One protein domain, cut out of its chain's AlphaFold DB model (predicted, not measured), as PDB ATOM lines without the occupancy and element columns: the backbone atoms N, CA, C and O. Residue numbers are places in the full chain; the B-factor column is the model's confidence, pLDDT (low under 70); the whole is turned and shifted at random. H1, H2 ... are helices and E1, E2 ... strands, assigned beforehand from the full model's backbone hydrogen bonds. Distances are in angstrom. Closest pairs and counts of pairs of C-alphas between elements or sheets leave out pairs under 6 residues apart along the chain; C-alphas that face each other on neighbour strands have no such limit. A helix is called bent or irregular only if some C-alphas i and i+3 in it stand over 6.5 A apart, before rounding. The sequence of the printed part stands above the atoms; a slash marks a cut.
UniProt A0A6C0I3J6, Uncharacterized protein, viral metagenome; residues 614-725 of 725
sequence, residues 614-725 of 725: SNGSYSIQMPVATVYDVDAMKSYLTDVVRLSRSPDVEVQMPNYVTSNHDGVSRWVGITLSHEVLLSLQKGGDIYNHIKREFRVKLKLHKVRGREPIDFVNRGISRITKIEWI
ATOM      1  N   SER A 614      53.471  38.116 -46.285       36.34
ATOM      2  CA  SER A 614      52.016  38.188 -46.498       36.34
ATOM      3  C   SER A 614      51.185  37.207 -45.656       36.34
ATOM      4  O   SER A 614      51.484  36.013 -45.641       36.34
ATOM      5  N   ASN A 615      50.036  37.664 -45.145       35.62
ATOM      6  CA  ASN A 615      48.865  36.832 -44.840       35.62
ATOM      7  C   ASN A 615      47.675  37.295 -45.706       35.62
ATOM      8  O   ASN A 615      47.016  38.270 -45.365       35.62
ATOM      9  N   GLY A 616      47.377  36.591 -46.807       35.50
ATOM     10  CA  GLY A 616      46.126  36.787 -47.564       35.50
ATOM     11  C   GLY A 616      46.228  37.108 -49.059       35.50
ATOM     12  O   GLY A 616      47.207  37.703 -49.479       35.50
ATOM     13  N   SER A 617      45.219  36.709 -49.855       33.62
ATOM     14  CA  SER A 617      44.988  37.118 -51.253       33.62
ATOM     15  C   SER A 617      43.696  37.933 -51.398       33.62
ATOM     16  O   SER A 617      42.666  37.465 -51.877       33.62
ATOM     17  N   TYR A 618      43.777  39.191 -51.006       32.06
ATOM     18  CA  TYR A 618      43.640  40.285 -51.964       32.06
ATOM     19  C   TYR A 618      44.960  41.065 -51.862       32.06
ATOM     20  O   TYR A 618      45.627  40.954 -50.838       32.06
ATOM     21  N   SER A 619      45.390  41.822 -52.869       41.72
ATOM     22  CA  SER A 619      46.652  42.602 -52.827       41.72
ATOM     23  C   SER A 619      46.661  43.722 -51.780       41.72
ATOM     24  O   SER A 619      47.593  44.515 -51.726       41.72
ATOM     25  N   ILE A 620      45.657  43.759 -50.907       47.72
ATOM     26  CA  ILE A 620      45.725  44.467 -49.647       47.72
ATOM     27  C   ILE A 620      46.441  43.543 -48.659       47.72
ATOM     28  O   ILE A 620      45.857  42.585 -48.153       47.72
ATOM     29  N   GLN A 621      47.728  43.778 -48.415       51.47
ATOM     30  CA  GLN A 621      48.458  43.012 -47.408       51.47
ATOM     31  C   GLN A 621      47.958  43.422 -46.028       51.47
ATOM     32  O   GLN A 621      47.970  44.603 -45.697       51.47
ATOM     33  N   MET A 622      47.484  42.461 -45.234       63.16
ATOM     34  CA  MET A 622      47.205  42.728 -43.826       63.16
ATOM     35  C   MET A 622      48.548  42.868 -43.103       63.16
ATOM     36  O   MET A 622      49.339  41.919 -43.169       63.16
ATOM     37  N   PRO A 623      48.825  43.994 -42.418       64.56
ATOM     38  CA  PRO A 623      50.030  44.128 -41.606       64.56
ATOM     39  C   PRO A 623      50.146  42.978 -40.605       64.56
ATOM     40  O   PRO A 623      49.133  42.520 -40.068       64.56
ATOM     41  N   VAL A 624      51.366  42.526 -40.296       66.88
ATOM     42  CA  VAL A 624      51.593  41.430 -39.328       66.88
ATOM     43  C   VAL A 624      50.972  41.751 -37.963       66.88
ATOM     44  O   VAL A 624      50.457  40.852 -37.298       66.88
ATOM     45  N   ALA A 625      50.925  43.033 -37.587       72.38
ATOM     46  CA  ALA A 625      50.262  43.511 -36.375       72.38
ATOM     47  C   ALA A 625      48.794  43.058 -36.275       72.38
ATOM     48  O   ALA A 625      48.346  42.683 -35.197       72.38
ATOM     49  N   THR A 626      48.068  42.971 -37.397       83.19
ATOM     50  CA  THR A 626      46.656  42.541 -37.419       83.19
ATOM     51  C   THR A 626      46.445  41.111 -36.912       83.19
ATOM     52  O   THR A 626      45.334  40.742 -36.540       83.19
ATOM     53  N   VAL A 627      47.501  40.291 -36.856       81.50
ATOM     54  CA  VAL A 627      47.431  38.944 -36.281       81.50
ATOM     55  C   VAL A 627      47.168  39.008 -34.778       81.50
ATOM     56  O   VAL A 627      46.443  38.160 -34.266       81.50
ATOM     57  N   TYR A 628      47.739  39.985 -34.072       81.38
ATOM     58  CA  TYR A 628      47.743  40.022 -32.608       81.38
ATOM     59  C   TYR A 628      47.017  41.237 -32.020       81.38
ATOM     60  O   TYR A 628      46.574  41.156 -30.880       81.38
ATOM     61  N   ASP A 629      46.851  42.311 -32.791       85.88
ATOM     62  CA  ASP A 629      46.298  43.591 -32.351       85.88
ATOM     63  C   ASP A 629      44.885  43.826 -32.919       85.88
ATOM     64  O   ASP A 629      44.652  43.841 -34.136       85.88
ATOM     65  N   VAL A 630      43.925  44.008 -32.008       93.75
ATOM     66  CA  VAL A 630      42.511  44.253 -32.318       93.75
ATOM     67  C   VAL A 630      42.304  45.603 -33.002       93.75
ATOM     68  O   VAL A 630      41.501  45.685 -33.934       93.75
ATOM     69  N   ASP A 631      43.007  46.647 -32.575       87.94
ATOM     70  CA  ASP A 631      42.860  47.994 -33.117       87.94
ATOM     71  C   ASP A 631      43.496  48.102 -34.503       87.94
ATOM     72  O   ASP A 631      42.872  48.654 -35.414       87.94
ATOM     73  N   ALA A 632      44.655  47.472 -34.712       77.75
ATOM     74  CA  ALA A 632      45.270  47.374 -36.036       77.75
ATOM     75  C   ALA A 632      44.347  46.651 -37.034       77.75
ATOM     76  O   ALA A 632      44.119  47.130 -38.147       77.75
ATOM     77  N   MET A 633      43.758  45.518 -36.629       92.12
ATOM     78  CA  MET A 633      42.784  44.784 -37.447       92.12
ATOM     79  C   MET A 633      41.514  45.612 -37.717       92.12
ATOM     80  O   MET A 633      40.997  45.601 -38.837       92.12
ATOM     81  N   LYS A 634      41.006  46.327 -36.705       93.94
ATOM     82  CA  LYS A 634      39.833  47.208 -36.820       93.94
ATOM     83  C   LYS A 634      40.076  48.309 -37.845       93.94
ATOM     84  O   LYS A 634      39.287  48.436 -38.776       93.94
ATOM     85  N   SER A 635      41.175  49.050 -37.689       84.62
ATOM     86  CA  SER A 635      41.560  50.147 -38.581       84.62
ATOM     87  C   SER A 635      41.687  49.658 -40.019       84.62
ATOM     88  O   SER A 635      41.060  50.200 -40.924       84.62
ATOM     89  N   TYR A 636      42.417  48.560 -40.211       85.75
ATOM     90  CA  TYR A 636      42.632  47.984 -41.527       85.75
ATOM     91  C   TYR A 636      41.318  47.573 -42.212       85.75
ATOM     92  O   TYR A 636      41.073  47.934 -43.363       85.75
ATOM     93  N   LEU A 637      40.430  46.843 -41.522       91.38
ATOM     94  CA  LEU A 637      39.146  46.447 -42.113       91.38
ATOM     95  C   LEU A 637      38.246  47.648 -42.408       91.38
ATOM     96  O   LEU A 637      37.508  47.614 -43.391       91.38
ATOM     97  N   THR A 638      38.311  48.703 -41.600       88.81
ATOM     98  CA  THR A 638      37.589  49.952 -41.856       88.81
ATOM     99  C   THR A 638      38.025  50.573 -43.179       88.81
ATOM    100  O   THR A 638      37.173  50.904 -44.007       88.81
ATOM    101  N   ASP A 639      39.329  50.643 -43.437       81.19
ATOM    102  CA  ASP A 639      39.857  51.202 -44.682       81.19
ATOM    103  C   ASP A 639      39.514  50.332 -45.894       81.19
ATOM    104  O   ASP A 639      39.038  50.841 -46.911       81.19
ATOM    105  N   VAL A 640      39.642  49.008 -45.774       80.56
ATOM    106  CA  VAL A 640      39.310  48.079 -46.866       80.56
ATOM    107  C   VAL A 640      37.820  48.098 -47.204       80.56
ATOM    108  O   VAL A 640      37.447  48.134 -48.381       80.56
ATOM    109  N   VAL A 641      36.940  48.109 -46.200       85.56
ATOM    110  CA  VAL A 641      35.492  48.189 -46.432       85.56
ATOM    111  C   VAL A 641      35.137  49.531 -47.071       85.56
ATOM    112  O   VAL A 641      34.353  49.549 -48.024       85.56
ATOM    113  N   ARG A 642      35.745  50.635 -46.617       84.75
ATOM    114  CA  ARG A 642      35.563  51.970 -47.202       84.75
ATOM    115  C   ARG A 642      35.989  52.006 -48.671       84.75
ATOM    116  O   ARG A 642      35.194  52.426 -49.509       84.75
ATOM    117  N   LEU A 643      37.177  51.490 -48.993       72.56
ATOM    118  CA  LEU A 643      37.685  51.383 -50.365       72.56
ATOM    119  C   LEU A 643      36.772  50.524 -51.242       72.56
ATOM    120  O   LEU A 643      36.440  50.924 -52.356       72.56
ATOM    121  N   SER A 644      36.298  49.383 -50.726       75.31
ATOM    122  CA  SER A 644      35.439  48.472 -51.493       75.31
ATOM    123  C   SER A 644      34.086  49.070 -51.883       75.31
ATOM    124  O   SER A 644      33.433  48.601 -52.814       75.31
ATOM    125  N   ARG A 645      33.659  50.105 -51.156       75.56
ATOM    126  CA  ARG A 645      32.390  50.807 -51.352       75.56
ATOM    127  C   ARG A 645      32.565  52.197 -51.953       75.56
ATOM    128  O   ARG A 645      31.566  52.901 -52.092       75.56
ATOM    129  N   SER A 646      33.794  52.593 -52.285       70.31
ATOM    130  CA  SER A 646      34.042  53.883 -52.911       70.31
ATOM    131  C   SER A 646      33.420  53.903 -54.315       70.31
ATOM    132  O   SER A 646      33.713  53.011 -55.117       70.31
ATOM    133  N   PRO A 647      32.565  54.894 -54.633       51.03
ATOM    134  CA  PRO A 647      31.943  55.019 -55.950       51.03
ATOM    135  C   PRO A 647      32.960  55.304 -57.073       51.03
ATOM    136  O   PRO A 647      32.625  55.133 -58.242       51.03
ATOM    137  N   ASP A 648      34.198  55.676 -56.726       45.41
ATOM    138  CA  ASP A 648      35.249  56.084 -57.667       45.41
ATOM    139  C   ASP A 648      36.079  54.907 -58.227       45.41
ATOM    140  O   ASP A 648      36.919  55.087 -59.114       45.41
ATOM    141  N   VAL A 649      35.869  53.677 -57.739       46.06
ATOM    142  CA  VAL A 649      36.598  52.497 -58.226       46.06
ATOM    143  C   VAL A 649      35.795  51.821 -59.341       46.06
ATOM    144  O   VAL A 649      34.901  51.020 -59.098       46.06
ATOM    145  N   GLU A 650      36.160  52.097 -60.597       38.16
ATOM    146  CA  GLU A 650      35.549  51.481 -61.795       38.16
ATOM    147  C   GLU A 650      35.689  49.943 -61.868       38.16
ATOM    148  O   GLU A 650      35.089  49.299 -62.730       38.16
ATOM    149  N   VAL A 651      36.473  49.339 -60.970       43.62
ATOM    150  CA  VAL A 651      36.566  47.891 -60.764       43.62
ATOM    151  C   VAL A 651      35.896  47.572 -59.434       43.62
ATOM    152  O   VAL A 651      36.376  47.993 -58.386       43.62
ATOM    153  N   GLN A 652      34.799  46.818 -59.475       48.09
ATOM    154  CA  GLN A 652      34.078  46.385 -58.282       48.09
ATOM    155  C   GLN A 652      35.026  45.574 -57.383       48.09
ATOM    156  O   GLN A 652      35.322  44.409 -57.652       48.09
ATOM    157  N   MET A 653      35.556  46.219 -56.346       57.91
ATOM    158  CA  MET A 653      36.382  45.566 -55.339       57.91
ATOM    159  C   MET A 653      35.522  44.508 -54.633       57.91
ATOM    160  O   MET A 653      34.378  44.793 -54.266       57.91
ATOM    161  N   PRO A 654      36.018  43.279 -54.449       65.38
ATOM    162  CA  PRO A 654      35.257  42.255 -53.775       65.38
ATOM    163  C   PRO A 654      35.067  42.608 -52.316       65.38
ATOM    164  O   PRO A 654      35.887  43.244 -51.659       65.38
ATOM    165  N   ASN A 655      33.963  42.108 -51.802       84.38
ATOM    166  CA  ASN A 655      33.524  42.316 -50.445       84.38
ATOM    167  C   ASN A 655      34.178  41.327 -49.462       84.38
ATOM    168  O   ASN A 655      33.515  40.801 -48.568       84.38
ATOM    169  N   TYR A 656      35.454  40.987 -49.669       84.31
ATOM    170  CA  TYR A 656      36.166  40.036 -48.822       84.31
ATOM    171  C   TYR A 656      37.696  40.139 -48.897       84.31
ATOM    172  O   TYR A 656      38.260  40.591 -49.887       84.31
ATOM    173  N   VAL A 657      38.362  39.587 -47.881       80.75
ATOM    174  CA  VAL A 657      39.798  39.267 -47.814       80.75
ATOM    175  C   VAL A 657      39.940  37.742 -47.710       80.75
ATOM    176  O   VAL A 657      39.276  37.138 -46.869       80.75
ATOM    177  N   THR A 658      40.766  37.080 -48.533       70.50
ATOM    178  CA  THR A 658      41.042  35.623 -48.414       70.50
ATOM    179  C   THR A 658      42.482  35.334 -48.022       70.50
ATOM    180  O   THR A 658      43.297  36.238 -48.022       70.50
ATOM    181  N   SER A 659      42.820  34.080 -47.702       64.38
ATOM    182  CA  SER A 659      44.202  33.602 -47.535       64.38
ATOM    183  C   SER A 659      44.916  33.396 -48.879       64.38
ATOM    184  O   SER A 659      44.241  33.008 -49.823       64.38
ATOM    185  N   ASN A 660      46.242  33.572 -48.961       58.25
ATOM    186  CA  ASN A 660      47.000  33.496 -50.220       58.25
ATOM    187  C   ASN A 660      46.871  32.143 -50.962       58.25
ATOM    188  O   ASN A 660      46.870  31.083 -50.327       58.25
ATOM    189  N   HIS A 661      46.821  32.202 -52.300       46.50
ATOM    190  CA  HIS A 661      47.041  31.080 -53.223       46.50
ATOM    191  C   HIS A 661      48.218  31.462 -54.130       46.50
ATOM    192  O   HIS A 661      48.036  32.115 -55.154       46.50
ATOM    193  N   ASP A 662      49.429  31.082 -53.742       43.91
ATOM    194  CA  ASP A 662      50.686  31.406 -54.438       43.91
ATOM    195  C   ASP A 662      50.876  30.641 -55.765       43.91
ATOM    196  O   ASP A 662      51.932  30.707 -56.385       43.91
ATOM    197  N   GLY A 663      49.861  29.898 -56.218       43.16
ATOM    198  CA  GLY A 663      49.883  29.170 -57.489       43.16
ATOM    199  C   GLY A 663      50.751  27.908 -57.480       43.16
ATOM    200  O   GLY A 663      50.664  27.133 -58.429       43.16
ATOM    201  N   VAL A 664      51.530  27.670 -56.416       45.66
ATOM    202  CA  VAL A 664      52.509  26.573 -56.309       45.66
ATOM    203  C   VAL A 664      52.326  25.744 -55.018       45.66
ATOM    204  O   VAL A 664      52.610  24.546 -55.021       45.66
ATOM    205  N   SER A 665      51.752  26.306 -53.947       44.38
ATOM    206  CA  SER A 665      51.533  25.676 -52.631       44.38
ATOM    207  C   SER A 665      50.051  25.624 -52.216       44.38
ATOM    208  O   SER A 665      49.198  26.378 -52.680       44.38
ATOM    209  N   ARG A 666      49.717  24.730 -51.266       51.62
ATOM    210  CA  ARG A 666      48.389  24.676 -50.616       51.62
ATOM    211  C   ARG A 666      48.102  25.966 -49.831       51.62
ATOM    212  O   ARG A 666      48.973  26.459 -49.127       51.62
ATOM    213  N   TRP A 667      46.841  26.412 -49.865       54.03
ATOM    214  CA  TRP A 667      46.279  27.533 -49.092       54.03
ATOM    215  C   TRP A 667      46.890  27.709 -47.686       54.03
ATOM    216  O   TRP A 667      46.769  26.822 -46.829       54.03
ATOM    217  N   VAL A 668      47.484  28.883 -47.432       58.38
ATOM    218  CA  VAL A 668      48.254  29.160 -46.200       58.38
ATOM    219  C   VAL A 668      47.364  29.579 -45.015       58.38
ATOM    220  O   VAL A 668      47.715  29.320 -43.866       58.38
ATOM    221  N   GLY A 669      46.145  30.072 -45.262       70.56
ATOM    222  CA  GLY A 669      45.235  30.582 -44.222       70.56
ATOM    223  C   GLY A 669      45.592  31.998 -43.732       70.56
ATOM    224  O   GLY A 669      46.726  32.435 -43.859       70.56
ATOM    225  N   ILE A 670      44.609  32.734 -43.213       83.44
ATOM    226  CA  ILE A 670      44.781  33.971 -42.440       83.44
ATOM    227  C   ILE A 670      44.916  33.550 -40.981       83.44
ATOM    228  O   ILE A 670      44.072  32.819 -40.452       83.44
ATOM    229  N   THR A 671      45.993  33.999 -40.358       84.50
ATOM    230  CA  THR A 671      46.397  33.618 -39.008       84.50
ATOM    231  C   THR A 671      45.963  34.709 -38.036       84.50
ATOM    232  O   THR A 671      46.221  35.875 -38.308       84.50
ATOM    233  N   LEU A 672      45.288  34.356 -36.941       87.75
ATOM    234  CA  LEU A 672      44.721  35.313 -35.983       87.75
ATOM    235  C   LEU A 672      44.944  34.843 -34.548       87.75
ATOM    236  O   LEU A 672      44.748  33.663 -34.262       87.75
ATOM    237  N   SER A 673      45.268  35.751 -33.632       89.31
ATOM    238  CA  SER A 673      45.197  35.480 -32.199       89.31
ATOM    239  C   SER A 673      43.752  35.191 -31.787       89.31
ATOM    240  O   SER A 673      42.788  35.587 -32.458       89.31
ATOM    241  N   HIS A 674      43.584  34.494 -30.665       88.81
ATOM    242  CA  HIS A 674      42.261  34.225 -30.110       88.81
ATOM    243  C   HIS A 674      41.448  35.511 -29.879       88.81
ATOM    244  O   HIS A 674      40.253  35.552 -30.167       88.81
ATOM    245  N   GLU A 675      42.110  36.569 -29.413       91.88
ATOM    246  CA  GLU A 675      41.500  37.863 -29.117       91.88
ATOM    247  C   GLU A 675      40.970  38.556 -30.379       91.88
ATOM    248  O   GLU A 675      39.793  38.924 -30.446       91.88
ATOM    249  N   VAL A 676      41.796  38.640 -31.427       93.62
ATOM    250  CA  VAL A 676      41.388  39.217 -32.715       93.62
ATOM    251  C   VAL A 676      40.254  38.398 -33.334       93.62
ATOM    252  O   VAL A 676      39.268  38.960 -33.822       93.62
ATOM    253  N   LEU A 677      40.331  37.064 -33.266       94.44
ATOM    254  CA  LEU A 677      39.270  36.193 -33.768       94.44
ATOM    255  C   LEU A 677      37.932  36.432 -33.047       94.44
ATOM    256  O   LEU A 677      36.895  36.470 -33.712       94.44
ATOM    257  N   LEU A 678      37.929  36.572 -31.718       95.69
ATOM    258  CA  LEU A 678      36.714  36.870 -30.950       95.69
ATOM    259  C   LEU A 678      36.144  38.245 -31.312       95.69
ATOM    260  O   LEU A 678      34.933  38.378 -31.493       95.69
ATOM    261  N   SER A 679      37.006  39.245 -31.487       97.06
ATOM    262  CA  SER A 679      36.592  40.599 -31.862       97.06
ATOM    263  C   SER A 679      35.976  40.672 -33.275       97.06
ATOM    264  O   SER A 679      35.041  41.440 -33.521       97.06
ATOM    265  N   LEU A 680      36.418  39.806 -34.196       96.81
ATOM    266  CA  LEU A 680      35.843  39.656 -35.542       96.81
ATOM    267  C   LEU A 680      34.505  38.892 -35.577       96.81
ATOM    268  O   LEU A 680      33.764  38.979 -36.563       96.81
ATOM    269  N   GLN A 681      34.190  38.101 -34.549       96.75
ATOM    270  CA  GLN A 681      32.951  37.323 -34.487       96.75
ATOM    271  C   GLN A 681      31.741  38.196 -34.134       96.75
ATOM    272  O   GLN A 681      31.854  39.309 -33.629       96.75
ATOM    273  N   LYS A 682      30.537  37.676 -34.399       96.00
ATOM    274  CA  LYS A 682      29.282  38.381 -34.111       96.00
ATOM    275  C   LYS A 682      29.222  38.790 -32.634       96.00
ATOM    276  O   LYS A 682      29.132  37.931 -31.765       96.00
ATOM    277  N   GLY A 683      29.176  40.099 -32.390       94.12
ATOM    278  CA  GLY A 683      29.146  40.688 -31.049       94.12
ATOM    279  C   GLY A 683      30.502  41.194 -30.548       94.12
ATOM    280  O   GLY A 683      30.506  41.927 -29.565       94.12
ATOM    281  N   GLY A 684      31.606  40.874 -31.230       97.00
ATOM    282  CA  GLY A 684      32.936  41.420 -30.957       97.00
ATOM    283  C   GLY A 684      33.098  42.884 -31.390       97.00
ATOM    284  O   GLY A 684      32.260  43.417 -32.128       97.00
ATOM    285  N   ASP A 685      34.156  43.545 -30.907       97.25
ATOM    286  CA  ASP A 685      34.378  44.987 -31.108       97.25
ATOM    287  C   ASP A 685      34.499  45.351 -32.594       97.25
ATOM    288  O   ASP A 685      33.716  46.161 -33.099       97.25
ATOM    289  N   ILE A 686      35.385  44.671 -33.332       97.75
ATOM    290  CA  ILE A 686      35.578  44.904 -34.773       97.75
ATOM    291  C   ILE A 686      34.272  44.661 -35.539       97.75
ATOM    292  O   ILE A 686      33.863  45.484 -36.360       97.75
ATOM    293  N   TYR A 687      33.573  43.558 -35.251       98.19
ATOM    294  CA  TYR A 687      32.293  43.249 -35.892       98.19
ATOM    295  C   TYR A 687      31.263  44.369 -35.686       98.19
ATOM    296  O   TYR A 687      30.580  44.778 -36.630       98.19
ATOM    297  N   ASN A 688      31.125  44.860 -34.453       97.50
ATOM    298  CA  ASN A 688      30.156  45.899 -34.115       97.50
ATOM    299  C   ASN A 688      30.532  47.249 -34.735       97.50
ATOM    300  O   ASN A 688      29.641  47.956 -35.212       97.50
ATOM    301  N   HIS A 689      31.825  47.581 -34.767       97.06
ATOM    302  CA  HIS A 689      32.352  48.784 -35.402       97.06
ATOM    303  C   HIS A 689      32.024  48.813 -36.902       97.06
ATOM    304  O   HIS A 689      31.295  49.705 -37.344       97.06
ATOM    305  N   ILE A 690      32.433  47.784 -37.655       97.25
ATOM    306  CA  ILE A 690      32.191  47.693 -39.104       97.25
ATOM    307  C   ILE A 690      30.690  47.698 -39.425       97.25
ATOM    308  O   ILE A 690      30.238  48.369 -40.358       97.25
ATOM    309  N   LYS A 691      29.879  47.002 -38.616       96.56
ATOM    310  CA  LYS A 691      28.421  46.990 -38.782       96.56
ATOM    311  C   LYS A 691      27.786  48.355 -38.545       96.56
ATOM    312  O   LYS A 691      26.833  48.699 -39.243       96.56
ATOM    313  N   ARG A 692      28.266  49.114 -37.563       96.56
ATOM    314  CA  ARG A 692      27.742  50.445 -37.247       96.56
ATOM    315  C   ARG A 692      28.146  51.470 -38.304       96.56
ATOM    316  O   ARG A 692      27.283  52.225 -38.740       96.56
ATOM    317  N   GLU A 693      29.413  51.475 -38.713       95.69
ATOM    318  CA  GLU A 693      29.959  52.460 -39.655       95.69
ATOM    319  C   GLU A 693      29.471  52.221 -41.089       95.69
ATOM    320  O   GLU A 693      28.941  53.128 -41.725       95.69
ATOM    321  N   PHE A 694      29.546  50.980 -41.579       93.06
ATOM    322  CA  PHE A 694      29.294  50.669 -42.993       93.06
ATOM    323  C   PHE A 694      27.965  49.956 -43.255       93.06
ATOM    324  O   PHE A 694      27.632  49.675 -44.408       93.06
ATOM    325  N   ARG A 695      27.190  49.643 -42.207       95.44
ATOM    326  CA  ARG A 695      25.925  48.883 -42.291       95.44
ATOM    327  C   ARG A 695      26.072  47.498 -42.950       95.44
ATOM    328  O   ARG A 695      25.122  47.021 -43.565       95.44
ATOM    329  N   VAL A 696      27.226  46.842 -42.792       92.94
ATOM    330  CA  VAL A 696      27.518  45.482 -43.308       92.94
ATOM    331  C   VAL A 696      27.795  44.492 -42.177       92.94
ATOM    332  O   VAL A 696      28.156  44.877 -41.069       92.94
ATOM    333  N   LYS A 697      27.623  43.193 -42.419       96.38
ATOM    334  CA  LYS A 697      27.944  42.133 -41.452       96.38
ATOM    335  C   LYS A 697      29.220  41.416 -41.866       96.38
ATOM    336  O   LYS A 697      29.337  41.020 -43.020       96.38
ATOM    337  N   LEU A 698      30.121  41.166 -40.916       96.06
ATOM    338  CA  LEU A 698      31.281  40.311 -41.169       96.06
ATOM    339  C   LEU A 698      30.897  38.825 -41.117       96.06
ATOM    340  O   LEU A 698      30.130  38.379 -40.260       96.06
ATOM    341  N   LYS A 699      31.472  38.043 -42.024       95.88
ATOM    342  CA  LYS A 699      31.345  36.595 -42.124       95.88
ATOM    343  C   LYS A 699      32.737  35.989 -42.251       95.88
ATOM    344  O   LYS A 699      33.461  36.246 -43.208       95.88
ATOM    345  N   LEU A 700      33.098  35.157 -41.281       94.06
ATOM    346  CA  LEU A 700      34.382  34.462 -41.247       94.06
ATOM    347  C   LEU A 700      34.219  33.051 -41.805       94.06
ATOM    348  O   LEU A 700      33.308  32.320 -41.414       94.06
ATOM    349  N   HIS A 701      35.124  32.646 -42.686       89.19
ATOM    350  CA  HIS A 701      35.177  31.293 -43.228       89.19
ATOM    351  C   HIS A 701      36.359  30.568 -42.601       89.19
ATOM    352  O   HIS A 701      37.497  30.998 -42.747       89.19
ATOM    353  N   LYS A 702      36.104  29.480 -41.872       85.38
ATOM    354  CA  LYS A 702      37.165  28.694 -41.229       85.38
ATOM    355  C   LYS A 702      37.821  27.733 -42.218       85.38
ATOM    356  O   LYS A 702      37.188  27.255 -43.162       85.38
ATOM    357  N   VAL A 703      39.083  27.409 -41.961       80.50
ATOM    358  CA  VAL A 703      39.798  26.346 -42.675       80.50
ATOM    359  C   VAL A 703      39.126  25.003 -42.382       80.50
ATOM    360  O   VAL A 703      38.790  24.707 -41.237       80.50
ATOM    361  N   ARG A 704      38.925  24.173 -43.412       74.25
ATOM    362  CA  ARG A 704      38.458  22.790 -43.232       74.25
ATOM    363  C   ARG A 704      39.623  21.899 -42.797       74.25
ATOM    364  O   ARG A 704      40.672  21.921 -43.435       74.25
ATOM    365  N   GLY A 705      39.406  21.077 -41.774       76.50
ATOM    366  CA  GLY A 705      40.398  20.136 -41.245       76.50
ATOM    367  C   GLY A 705      40.798  20.448 -39.805       76.50
ATOM    368  O   GLY A 705      40.315  21.407 -39.209       76.50
ATOM    369  N   ARG A 706      41.658  19.601 -39.232       72.88
ATOM    370  CA  ARG A 706      42.197  19.794 -37.881       72.88
ATOM    371  C   ARG A 706      43.262  20.893 -37.923       72.88
ATOM    372  O   ARG A 706      44.116  20.864 -38.807       72.88
ATOM    373  N   GLU A 707      43.201  21.849 -36.997       76.31
ATOM    374  CA  GLU A 707      44.244  22.873 -36.881       76.31
ATOM    375  C   GLU A 707      45.591  22.221 -36.514       76.31
ATOM    376  O   GLU A 707      45.606  21.254 -35.741       76.31
ATOM    377  N   PRO A 708      46.719  22.701 -37.073       74.50
ATOM    378  CA  PRO A 708      48.040  22.226 -36.683       74.50
ATOM    379  C   PRO A 708      48.258  22.386 -35.176       74.50
ATOM    380  O   PRO A 708      47.871  23.399 -34.594       74.50
ATOM    381  N   ILE A 709      48.915  21.407 -34.549       71.38
ATOM    382  CA  ILE A 709      49.173  21.403 -33.099       71.38
ATOM    383  C   ILE A 709      49.919  22.677 -32.666       71.38
ATOM    384  O   ILE A 709      49.588  23.265 -31.641       71.38
ATOM    385  N   ASP A 710      50.840  23.171 -33.494       68.31
ATOM    386  CA  ASP A 710      51.600  24.397 -33.220       68.31
ATOM    387  C   ASP A 710      50.732  25.662 -33.162       68.31
ATOM    388  O   ASP A 710      51.065  26.598 -32.441       68.31
ATOM    389  N   PHE A 711      49.609  25.701 -33.885       70.69
ATOM    390  CA  PHE A 711      48.680  26.837 -33.861       70.69
ATOM    391  C   PHE A 711      47.865  26.826 -32.569       70.69
ATOM    392  O   PHE A 711      47.766  27.844 -31.883       70.69
ATOM    393  N   VAL A 712      47.385  25.639 -32.188       73.38
ATOM    394  CA  VAL A 712      46.676  25.415 -30.924       73.38
ATOM    395  C   VAL A 712      47.563  25.799 -29.736       73.38
ATOM    396  O   VAL A 712      47.120  26.525 -28.851       73.38
ATOM    397  N   ASN A 713      48.836  25.394 -29.755       71.06
ATOM    398  CA  ASN A 713      49.799  25.699 -28.693       71.06
ATOM    399  C   ASN A 713      50.131  27.195 -28.575       71.06
ATOM    400  O   ASN A 713      50.512  27.651 -27.501       71.06
ATOM    401  N   ARG A 714      49.994  27.963 -29.662       68.75
ATOM    402  CA  ARG A 714      50.265  29.409 -29.690       68.75
ATOM    403  C   ARG A 714      49.022  30.268 -29.432       68.75
ATOM    404  O   ARG A 714      49.137  31.487 -29.423       68.75
ATOM    405  N   GLY A 715      47.845  29.665 -29.236       78.12
ATOM    406  CA  GLY A 715      46.588  30.410 -29.082       78.12
ATOM    407  C   GLY A 715      46.160  31.129 -30.365       78.12
ATOM    408  O   GLY A 715      45.520  32.180 -30.317       78.12
ATOM    409  N   ILE A 716      46.549  30.574 -31.511       80.38
ATOM    410  CA  ILE A 716      46.350  31.158 -32.831       80.38
ATOM    411  C   ILE A 716      45.368  30.286 -33.614       80.38
ATOM    412  O   ILE A 716      45.478  29.063 -33.638       80.38
ATOM    413  N   SER A 717      44.415  30.914 -34.289       83.19
ATOM    414  CA  SER A 717      43.418  30.260 -35.133       83.19
ATOM    415  C   SER A 717      43.620  30.599 -36.602       83.19
ATOM    416  O   SER A 717      44.160  31.654 -36.949       83.19
ATOM    417  N   ARG A 718      43.147  29.709 -37.482       84.06
ATOM    418  CA  ARG A 718      43.301  29.874 -38.932       84.06
ATOM    419  C   ARG A 718      41.959  29.974 -39.653       84.06
ATOM    420  O   ARG A 718      41.137  29.055 -39.619       84.06
ATOM    421  N   ILE A 719      41.753  31.064 -40.384       87.62
ATOM    422  CA  ILE A 719      40.583  31.265 -41.252       87.62
ATOM    423  C   ILE A 719      41.008  31.338 -42.724       87.62
ATOM    424  O   ILE A 719      42.173  31.532 -43.034       87.62
ATOM    425  N   THR A 720      40.093  31.118 -43.661       81.62
ATOM    426  CA  THR A 720      40.368  31.203 -45.106       81.62
ATOM    427  C   THR A 720      39.900  32.512 -45.711       81.62
ATOM    428  O   THR A 720      40.428  32.911 -46.746       81.62
ATOM    429  N   LYS A 721      38.895  33.159 -45.110       86.94
ATOM    430  CA  LYS A 721      38.273  34.364 -45.659       86.94
ATOM    431  C   LYS A 721      37.555  35.180 -44.583       86.94
ATOM    432  O   LYS A 721      36.869  34.606 -43.735       86.94
ATOM    433  N   ILE A 722      37.675  36.502 -44.663       92.06
ATOM    434  CA  ILE A 722      36.857  37.503 -43.969       92.06
ATOM    435  C   ILE A 722      36.010  38.184 -45.040       92.06
ATOM    436  O   ILE A 722      36.549  38.757 -45.972       92.06
ATOM    437  N   GLU A 723      34.693  38.095 -44.956       91.56
ATOM    438  CA  GLU A 723      33.757  38.636 -45.948       91.56
ATOM    439  C   GLU A 723      32.822  39.646 -45.286       91.56
ATOM    440  O   GLU A 723      32.418  39.429 -44.147       91.56
ATOM    441  N   TRP A 724      32.452  40.724 -45.973       93.62
ATOM    442  CA  TRP A 724      31.441  41.680 -45.520       93.62
ATOM    443  C   TRP A 724      30.229  41.670 -46.449       93.62
ATOM    444  O   TRP A 724      30.358  41.713 -47.670       93.62
ATOM    445  N   ILE A 725      29.034  41.560 -45.866       88.31
ATOM    446  CA  ILE A 725      27.767  41.348 -46.587       88.31
ATOM    447  C   ILE A 725      26.717  42.356 -46.141       88.31
ATOM    448  O   ILE A 725      26.598  42.574 -44.908       88.31
TER     449      ILE A 725
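Overview. This is residues 614 to 725 of the 725 residues of an uncharacterized protein of viral metagenome (UniProt A0A6C0I3J6). A small, twisted sheet is built round one long, bent strand, E4, with E1 and E2 on one side of it and E3 on the other. H2, the longest helix, packs over E1 and E4, with H4 side by side with it and H3 beside the strands; the short H5 lies far out, and residues 646 to 651 stick out free. The printed part has 112 residues, with five named helices and four named strands in the order H1 H2 E1 E2 H3 H4 E3 H5 E4. The sheet is branched and antiparallel and the class mixed. The whole is compact, with a radius of gyration of the C-alphas of 13.9 A and spans of 44 by 34 by 22 A.

Arrangement. Begin at H1, residues 624 to 627, which touches H2, residues 630 to 644, only at the corner, closest at the C-alphas of Thr 626 and Met 633, 4.5 A. H2 touches H4, residues 685 to 694, at a shallow tilt of 24 degrees, the same way; their closest C-alphas, Lys 634 and Ile 686, are 5.3 A apart. With residues 630 to 633 alone H2 touches H3, residues 674 to 680, closest at the C-alphas of Val 630 and Val 676, 5.2 A. E1, residues 656 to 658, is antiparallel to E4, residues 716 to 724; look for N 657 and O 722, 2.8 A. E2, residues 670 to 673, is antiparallel to E4, with N 670 and O 719 at 2.7 A. On the other side of E4, E3, residues 698 to 702, is antiparallel too, with N 699 and O 723 at 2.7 A. H2 runs along the strands, 10.2 A in height over the sheet, while H3 stands at the sheet's level. H4 and H5, residues 709 to 713, only graze the sheet. H2, H3, H4 and H5 have every O i to N i+4 pair within hydrogen-bond range; H1 is too short for one.

Along the chain. Find C-alpha 624 at (51.593, 41.430, -39.328), where H1 begins. H2 runs 20.9 A from C-alpha 630 at (42.511, 44.253, -32.318), and H4 measures 14.1 A. E3 spans 13.0 A and E4 22.2 A, bending by 70 degrees at residue 720 and ending at C-alpha 724 at (31.441, 41.680, -45.520).

Size, cuts and confidence. The C-alphas farthest apart, Asp 648 and Ile 709, are 44.7 A apart. The printed part has no cut. The links H2 to E1 and E1 to E2 are long, 11 residues each. Confidence is under 70 at residues 614 to 624, 647 to 654, 659 to 668, 710 and 714.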